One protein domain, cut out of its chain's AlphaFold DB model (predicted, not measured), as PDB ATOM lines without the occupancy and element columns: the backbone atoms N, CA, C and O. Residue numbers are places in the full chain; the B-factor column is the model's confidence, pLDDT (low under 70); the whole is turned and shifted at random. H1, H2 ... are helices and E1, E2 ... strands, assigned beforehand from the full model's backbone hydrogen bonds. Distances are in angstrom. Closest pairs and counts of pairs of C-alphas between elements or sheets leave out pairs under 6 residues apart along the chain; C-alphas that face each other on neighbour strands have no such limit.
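This is residues 7 to 64 of the 68 residues of the protein "Pyridoxamine 5'-phosphate oxidase family protein" of Duganella sp. FT134W (UniProt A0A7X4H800). Two separate pieces stand at the two ends of a rod: a small corner of two helices, H1 and H2, at one end, and a two-stranded hairpin, E1 and E2, at the other. The long link of residues 29 to 45 first folds back from H2 past H1 and then bridges the open gap to E1. The printed part has 58 residues with two named helices and two named strands, in the order H1, H2, E1, E2; the sheet has the order E1 - E2, antiparallel, and the class is mixed, helices and strands. The whole is extended, with a radius of gyration of the C-alphas of 17.1 A and spans of 47 by 22 by 18 A.

Find C-alpha 7 at (145.352, 105.341, 104.127); from there H1, residues 7 to 19, runs 18.4 A to C-alpha 19 at (161.541, 113.770, 106.137). Go on to Leu 23, where H2 begins; it holds residues 23 to 28 and is 8.8 A long. Past the long link you reach E1, residues 46 to 50, 13.4 A from first to last C-alpha. E2, residues 59 to 63, is also 13.4 A long and ends at C-alpha 63, (170.115, 90.784, 112.559).

Start with H1 and H2, which are close but not clearly touching, with 2 pairs of C-alphas within 8 A. Their closest C-alphas are those of Leu 17 and Arg 24, 6.0 A apart. The two helices run opposite ways at a steep tilt of 65 degrees. In H1 and H2 every O i to N i+4 pair is within hydrogen-bond range. Now look at E1 and E2, a hairpin of antiparallel strands with 158 degrees between their N-to-C directions. The C-alphas of Ser 48 and Leu 61 face each other at 4.4 A. Across this pair, N 47 and O 62 are within hydrogen-bond range at 2.9 A, and N 62 and O 47 at 2.8 A. H1 is apart from E1 and from E2, and H2 is apart from E2.

The two C-alphas farthest apart are those of Gly 30 and Gly 55, 47.1 A from each other. From C-alpha 7 to C-alpha 64, the first and last printed, the distance is 26.3 A. The printed part has no cut. The link from H1 to H2 is tight with 3 residues, the one from H2 to E1 is long with 17, and the one from E1 to E2 is short with 8. In the B-factor column you will find a mean pLDDT of 87.3 for the printed part; residue 30 is the one printed residue under 70.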
ATOM      1  N   ASP A   7     145.004 104.658 102.881       90.00
ATOM      2  CA  ASP A   7     145.352 105.341 104.127       90.00
ATOM      3  C   ASP A   7     146.845 105.147 104.442       90.00
ATOM      4  O   ASP A   7     147.538 106.106 104.790       90.00
ATOM      5  N   GLU A   8     147.387 103.942 104.221       89.19
ATOM      6  CA  GLU A   8     148.826 103.667 104.361       89.19
ATOM      7  C   GLU A   8     149.659 104.478 103.345       89.19
ATOM      8  O   GLU A   8     150.728 104.993 103.685       89.19
ATOM      9  N   ASN A   9     149.156 104.673 102.119       88.56
ATOM     10  CA  ASN A   9     149.797 105.530 101.116       88.56
ATOM     11  C   ASN A   9     149.780 107.015 101.502       88.56
ATOM     12  O   ASN A   9     150.799 107.694 101.346       88.56
ATOM     13  N   ALA A  10     148.653 107.526 102.011       88.69
ATOM     14  CA  ALA A  10     148.563 108.900 102.501       88.69
ATOM     15  C   ALA A  10     149.532 109.128 103.673       88.69
ATOM     16  O   ALA A  10     150.290 110.100 103.681       88.69
ATOM     17  N   HIS A  11     149.597 108.173 104.603       91.06
ATOM     18  CA  HIS A  11     150.526 108.224 105.726       91.06
ATOM     19  C   HIS A  11     151.998 108.219 105.278       91.06
ATOM     20  O   HIS A  11     152.802 109.026 105.751       91.06
ATOM     21  N   ALA A  12     152.364 107.353 104.327       90.75
ATOM     22  CA  ALA A  12     153.716 107.316 103.768       90.75
ATOM     23  C   ALA A  12     154.090 108.630 103.056       90.75
ATOM     24  O   ALA A  12     155.225 109.105 103.184       90.75
ATOM     25  N   ALA A  13     153.140 109.247 102.347       88.81
ATOM     26  CA  ALA A  13     153.327 110.548 101.713       88.81
ATOM     27  C   ALA A  13     153.576 111.667 102.744       88.81
ATOM     28  O   ALA A  13     154.501 112.467 102.572       88.81
ATOM     29  N   ASP A  14     152.829 111.685 103.849       90.19
ATOM     30  CA  ASP A  14     153.035 112.649 104.936       90.19
ATOM     31  C   ASP A  14     154.417 112.493 105.585       90.19
ATOM     32  O   ASP A  14     155.128 113.485 105.798       90.19
ATOM     33  N   LEU A  15     154.851 111.252 105.830       92.38
ATOM     34  CA  LEU A  15     156.191 110.961 106.348       92.38
ATOM     35  C   LEU A  15     157.297 111.414 105.383       92.38
ATOM     36  O   LEU A  15     158.315 111.950 105.828       92.38
ATOM     37  N   MET A  16     157.102 111.264 104.069       89.12
ATOM     38  CA  MET A  16     158.035 111.780 103.060       89.12
ATOM     39  C   MET A  16     158.150 113.304 103.116       89.12
ATOM     40  O   MET A  16     159.263 113.833 103.117       89.12
ATOM     41  N   LEU A  17     157.027 114.019 103.218       89.56
ATOM     42  CA  LEU A  17     157.032 115.481 103.335       89.56
ATOM     43  C   LEU A  17     157.626 115.962 104.664       89.56
ATOM     44  O   LEU A  17     158.209 117.045 104.719       89.56
ATOM     45  N   PHE A  18     157.482 115.181 105.735       90.81
ATOM     46  CA  PHE A  18     158.162 115.437 107.002       90.81
ATOM     47  C   PHE A  18     159.679 115.237 106.882       90.81
ATOM     48  O   PHE A  18     160.448 116.105 107.297       90.81
ATOM     49  N   ARG A  19     160.119 114.126 106.279       91.38
ATOM     50  CA  ARG A  19     161.541 113.770 106.137       91.38
ATOM     51  C   ARG A  19     162.292 114.655 105.143       91.38
ATOM     52  O   ARG A  19     163.491 114.884 105.334       91.38
ATOM     53  N   PHE A  20     161.599 115.126 104.106       90.88
ATOM     54  CA  PHE A  20     162.128 115.953 103.022       90.88
ATOM     55  C   PHE A  20     161.285 117.228 102.854       90.88
ATOM     56  O   PHE A  20     160.526 117.351 101.887       90.88
ATOM     57  N   PRO A  21     161.416 118.210 103.766       87.94
ATOM     58  CA  PRO A  21     160.604 119.426 103.752       87.94
ATOM     59  C   PRO A  21     160.658 120.202 102.431       87.94
ATOM     60  O   PRO A  21     159.678 120.843 102.061       87.94
ATOM     61  N   GLN A  22     161.768 120.112 101.694       86.12
ATOM     62  CA  GLN A  22     161.935 120.723 100.373       86.12
ATOM     63  C   GLN A  22     160.888 120.260  99.345       86.12
ATOM     64  O   GLN A  22     160.518 121.025  98.459       86.12
ATOM     65  N   LEU A  23     160.349 119.044  99.481       85.38
ATOM     66  CA  LEU A  23     159.318 118.528  98.577       85.38
ATOM     67  C   LEU A  23     157.960 119.212  98.783       85.38
ATOM     68  O   LEU A  23     157.138 119.207  97.869       85.38
ATOM     69  N   ARG A  24     157.732 119.856  99.937       82.62
ATOM     70  CA  ARG A  24     156.493 120.607 100.200       82.62
ATOM     71  C   ARG A  24     156.310 121.785  99.247       82.62
ATOM     72  O   ARG A  24     155.185 122.150  98.936       82.62
ATOM     73  N   GLN A  25     157.405 122.375  98.771       80.75
ATOM     74  CA  GLN A  25     157.336 123.463  97.795       80.75
ATOM     75  C   GLN A  25     156.855 122.955  96.427       80.75
ATOM     76  O   GLN A  25     156.104 123.647  95.745       80.75
ATOM     77  N   LEU A  26     157.223 121.723  96.055       77.69
ATOM     78  CA  LEU A  26     156.800 121.088  94.804       77.69
ATOM     79  C   LEU A  26     155.323 120.673  94.845       77.69
ATOM     80  O   LEU A  26     154.601 120.873  93.869       77.69
ATOM     81  N   THR A  27     154.843 120.161  95.985       76.81
ATOM     82  CA  THR A  27     153.413 119.848  96.146       76.81
ATOM     83  C   THR A  27     152.547 121.105  96.096       76.81
ATOM     84  O   THR A  27     151.484 121.086  95.477       76.81
ATOM     85  N   GLN A  28     153.012 122.217  96.675       77.00
ATOM     86  CA  GLN A  28     152.324 123.512  96.619       77.00
ATOM     87  C   GLN A  28     152.234 124.085  95.200       77.00
ATOM     88  O   GLN A  28     151.252 124.750  94.880       77.00
ATOM     89  N   SER A  29     153.208 123.798  94.330       76.06
ATOM     90  CA  SER A  29     153.161 124.184  92.913       76.06
ATOM     91  C   SER A  29     152.285 123.264  92.048       76.06
ATOM     92  O   SER A  29     152.322 123.367  90.825       76.06
ATOM     93  N   GLY A  30     151.515 122.353  92.655       68.94
ATOM     94  CA  GLY A  30     150.632 121.413  91.956       68.94
ATOM     95  C   GLY A  30     151.335 120.163  91.418       68.94
ATOM     96  O   GLY A  30     150.686 119.307  90.817       68.94
ATOM     97  N   THR A  31     152.638 120.017  91.659       75.38
ATOM     98  CA  THR A  31     153.409 118.838  91.259       75.38
ATOM     99  C   THR A  31     153.394 117.836  92.401       75.38
ATOM    100  O   THR A  31     154.067 118.026  93.409       75.38
ATOM    101  N   ILE A  32     152.650 116.740  92.264       71.00
ATOM    102  CA  ILE A  32     152.702 115.654  93.247       71.00
ATOM    103  C   ILE A  32     153.963 114.813  92.956       71.00
ATOM    104  O   ILE A  32     154.016 114.171  91.905       71.00
ATOM    105  N   PRO A  33     154.977 114.779  93.849       70.31
ATOM    106  CA  PRO A  33     156.286 114.171  93.567       70.31
ATOM    107  C   PRO A  33     156.239 112.671  93.259       70.31
ATOM    108  O   PRO A  33     157.181 112.122  92.698       70.31
ATOM    109  N   TRP A  34     155.152 112.006  93.644       76.44
ATOM    110  CA  TRP A  34     154.935 110.569  93.496       76.44
ATOM    111  C   TRP A  34     153.836 110.225  92.478       76.44
ATOM    112  O   TRP A  34     153.365 109.090  92.467       76.44
ATOM    113  N   GLN A  35     153.406 111.155  91.608       79.00
ATOM    114  CA  GLN A  35     152.489 110.799  90.512       79.00
ATOM    115  C   GLN A  35     153.091 109.695  89.638       79.00
ATOM    116  O   GLN A  35     154.190 109.841  89.109       79.00
ATOM    117  N   GLY A  36     152.362 108.586  89.489       80.88
ATOM    118  CA  GLY A  36     152.827 107.410  88.746       80.88
ATOM    119  C   GLY A  36     153.863 106.550  89.483       80.88
ATOM    120  O   GLY A  36     154.304 105.544  88.934       80.88
ATOM    121  N   GLY A  37     154.240 106.914  90.714       82.94
ATOM    122  CA  GLY A  37     155.089 106.117  91.598       82.94
ATOM    123  C   GLY A  37     154.280 105.241  92.555       82.94
ATOM    124  O   GLY A  37     153.095 105.476  92.788       82.94
ATOM    125  N   VAL A  38     154.932 104.232  93.138       87.62
ATOM    126  CA  VAL A  38     154.350 103.359  94.170       87.62
ATOM    127  C   VAL A  38     155.222 103.357  95.418       87.62
ATOM    128  O   VAL A  38     156.452 103.359  95.322       87.62
ATOM    129  N   PHE A  39     154.596 103.315  96.593       90.38
ATOM    130  CA  PHE A  39     155.322 103.124  97.844       90.38
ATOM    131  C   PHE A  39     155.617 101.640  98.073       90.38
ATOM    132  O   PHE A  39     154.763 100.763  97.913       90.38
ATOM    133  N   LEU A  40     156.860 101.360  98.458       91.56
ATOM    134  CA  LEU A  40     157.344 100.025  98.784       91.56
ATOM    135  C   LEU A  40     157.766  99.989 100.249       91.56
ATOM    136  O   LEU A  40     158.701 100.674 100.658       91.56
ATOM    137  N   ARG A  41     157.112  99.128 101.029       91.06
ATOM    138  CA  ARG A  41     157.526  98.814 102.395       91.06
ATOM    139  C   ARG A  41     158.685  97.823 102.364       91.06
ATOM    140  O   ARG A  41     158.521  96.700 101.869       91.06
ATOM    141  N   VAL A  42     159.826  98.236 102.903       90.06
ATOM    142  CA  VAL A  42     161.028  97.408 103.053       90.06
ATOM    143  C   VAL A  42     161.206  97.088 104.531       90.06
ATOM    144  O   VAL A  42     161.410  97.988 105.339       90.06
ATOM    145  N   THR A  43     161.135  95.804 104.875       90.62
ATOM    146  CA  THR A  43     161.428  95.305 106.223       90.62
ATOM    147  C   THR A  43     162.767  94.578 106.154       90.62
ATOM    148  O   THR A  43     162.813  93.465 105.624       90.62
ATOM    149  N   PRO A  44     163.875  95.201 106.587       90.19
ATOM    150  CA  PRO A  44     165.173  94.546 106.556       90.19
ATOM    151  C   PRO A  44     165.186  93.387 107.557       90.19
ATOM    152  O   PRO A  44     164.689  93.530 108.668       90.19
ATOM    153  N   ALA A  45     165.754  92.248 107.160       90.50
ATOM    154  CA  ALA A  45     166.002  91.112 108.057       90.50
ATOM    155  C   ALA A  45     167.434  91.133 108.613       90.50
ATOM    156  O   ALA A  45     167.693  90.681 109.726       90.50
ATOM    157  N   VAL A  46     168.366  91.677 107.831       92.94
ATOM    158  CA  VAL A  46     169.778  91.835 108.177       92.94
ATOM    159  C   VAL A  46     170.288  93.171 107.645       92.94
ATOM    160  O   VAL A  46     169.811  93.648 106.611       92.94
ATOM    161  N   ILE A  47     171.247  93.775 108.342       93.38
ATOM    162  CA  ILE A  47     171.907  95.029 107.957       93.38
ATOM    163  C   ILE A  47     173.411  94.859 108.178       93.38
ATOM    164  O   ILE A  47     173.818  94.364 109.222       93.38
ATOM    165  N   SER A  48     174.232  95.276 107.214       93.69
ATOM    166  CA  SER A  48     175.680  95.413 107.399       93.69
ATOM    167  C   SER A  48     176.012  96.891 107.577       93.69
ATOM    168  O   SER A  48     175.668  97.701 106.710       93.69
ATOM    169  N   VAL A  49     176.617  97.251 108.707       94.00
ATOM    170  CA  VAL A  49     176.983  98.634 109.031       94.00
ATOM    171  C   VAL A  49     178.471  98.807 108.810       94.00
ATOM    172  O   VAL A  49     179.271  98.045 109.341       94.00
ATOM    173  N   LEU A  50     178.827  99.820 108.027       95.38
ATOM    174  CA  LEU A  50     180.201 100.261 107.838       95.38
ATOM    175  C   LEU A  50     180.536 101.296 108.912       95.38
ATOM    176  O   LEU A  50     179.953 102.383 108.911       95.38
ATOM    177  N   ASP A  51     181.458 100.948 109.804       92.19
ATOM    178  CA  ASP A  51     181.857 101.780 110.936       92.19
ATOM    179  C   ASP A  51     183.299 102.266 110.764       92.19
ATOM    180  O   ASP A  51     184.270 101.531 110.949       92.19
ATOM    181  N   TYR A  52     183.432 103.541 110.399       92.62
ATOM    182  CA  TYR A  52     184.730 104.172 110.188       92.62
ATOM    183  C   TYR A  52     185.448 104.570 111.482       92.62
ATOM    184  O   TYR A  52     186.630 104.907 111.415       92.62
ATOM    185  N   GLU A  53     184.796 104.508 112.646       93.38
ATOM    186  CA  GLU A  53     185.470 104.728 113.934       93.38
ATOM    187  C   GLU A  53     186.440 103.576 114.256       93.38
ATOM    188  O   GLU A  53     187.452 103.787 114.923       93.38
ATOM    189  N   GLN A  54     186.186 102.380 113.710       88.75
ATOM    190  CA  GLN A  54     186.999 101.171 113.906       88.75
ATOM    191  C   GLN A  54     188.057 100.944 112.811       88.75
ATOM    192  O   GLN A  54     188.871 100.023 112.902       88.75
ATOM    193  N   GLY A  55     188.093 101.801 111.789       90.75
ATOM    194  CA  GLY A  55     189.059 101.744 110.694       90.75
ATOM    195  C   GLY A  55     188.420 101.565 109.318       90.75
ATOM    196  O   GLY A  55     187.214 101.387 109.158       90.75
ATOM    197  N   PHE A  56     189.245 101.653 108.274       91.19
ATOM    198  CA  PHE A  56     188.755 101.584 106.901       91.19
ATOM    199  C   PHE A  56     188.260 100.175 106.553       91.19
ATOM    200  O   PHE A  56     189.023  99.212 106.599       91.19
ATOM    201  N   GLY A  57     186.992 100.071 106.148       89.62
ATOM    202  CA  GLY A  57     186.389  98.815 105.701       89.62
ATOM    203  C   GLY A  57     185.884  97.906 106.824       89.62
ATOM    204  O   GLY A  57     185.468  96.785 106.529       89.62
ATOM    205  N   HIS A  58     185.890  98.362 108.083       91.31
ATOM    206  CA  HIS A  58     185.302  97.596 109.182       91.31
ATOM    207  C   HIS A  58     183.782  97.560 109.042       91.31
ATOM    208  O   HIS A  58     183.119  98.596 109.022       91.31
ATOM    209  N   THR A  59     183.235  96.354 108.911       92.06
ATOM    210  CA  THR A  59     181.793  96.147 108.781       92.06
ATOM    211  C   THR A  59     181.306  95.140 109.799       92.06
ATOM    212  O   THR A  59     181.940  94.109 110.026       92.06
ATOM    213  N   GLU A  60     180.149  95.426 110.379       92.19
ATOM    214  CA  GLU A  60     179.478  94.537 111.317       92.19
ATOM    215  C   GLU A  60     178.103  94.155 110.781       92.19
ATOM    216  O   GLU A  60     177.337  94.998 110.307       92.19
ATOM    217  N   LEU A  61     177.798  92.857 110.831       92.56
ATOM    218  CA  LEU A  61     176.513  92.313 110.410       92.56
ATOM    219  C   LEU A  61     175.571  92.220 111.609       92.56
ATOM    220  O   LEU A  61     175.873  91.558 112.600       92.56
ATOM    221  N   TYR A  62     174.386  92.800 111.463       91.25
ATOM    222  CA  TYR A  62     173.333  92.800 112.467       91.25
ATOM    223  C   TYR A  62     172.083  92.099 111.937       91.25
ATOM    224  O   TYR A  62     171.654  92.327 110.804       91.25
ATOM    225  N   ALA A  63     171.470  91.271 112.782       90.56
ATOM    226  CA  ALA A  63     170.115  90.784 112.559       90.56
ATOM    227  C   ALA A  63     169.112  91.848 113.024       90.56
ATOM    228  O   ALA A  63     169.261  92.420 114.105       90.56
ATOM    229  N   VAL A  64     168.082  92.100 112.222       85.94
ATOM    230  CA  VAL A  64     166.996  93.011 112.587       85.94
ATOM    231  C   VAL A  64     165.894  92.180 113.223       85.94
ATOM    232  O   VAL A  64     165.254  91.368 112.554       85.94
TER     233      VAL A  64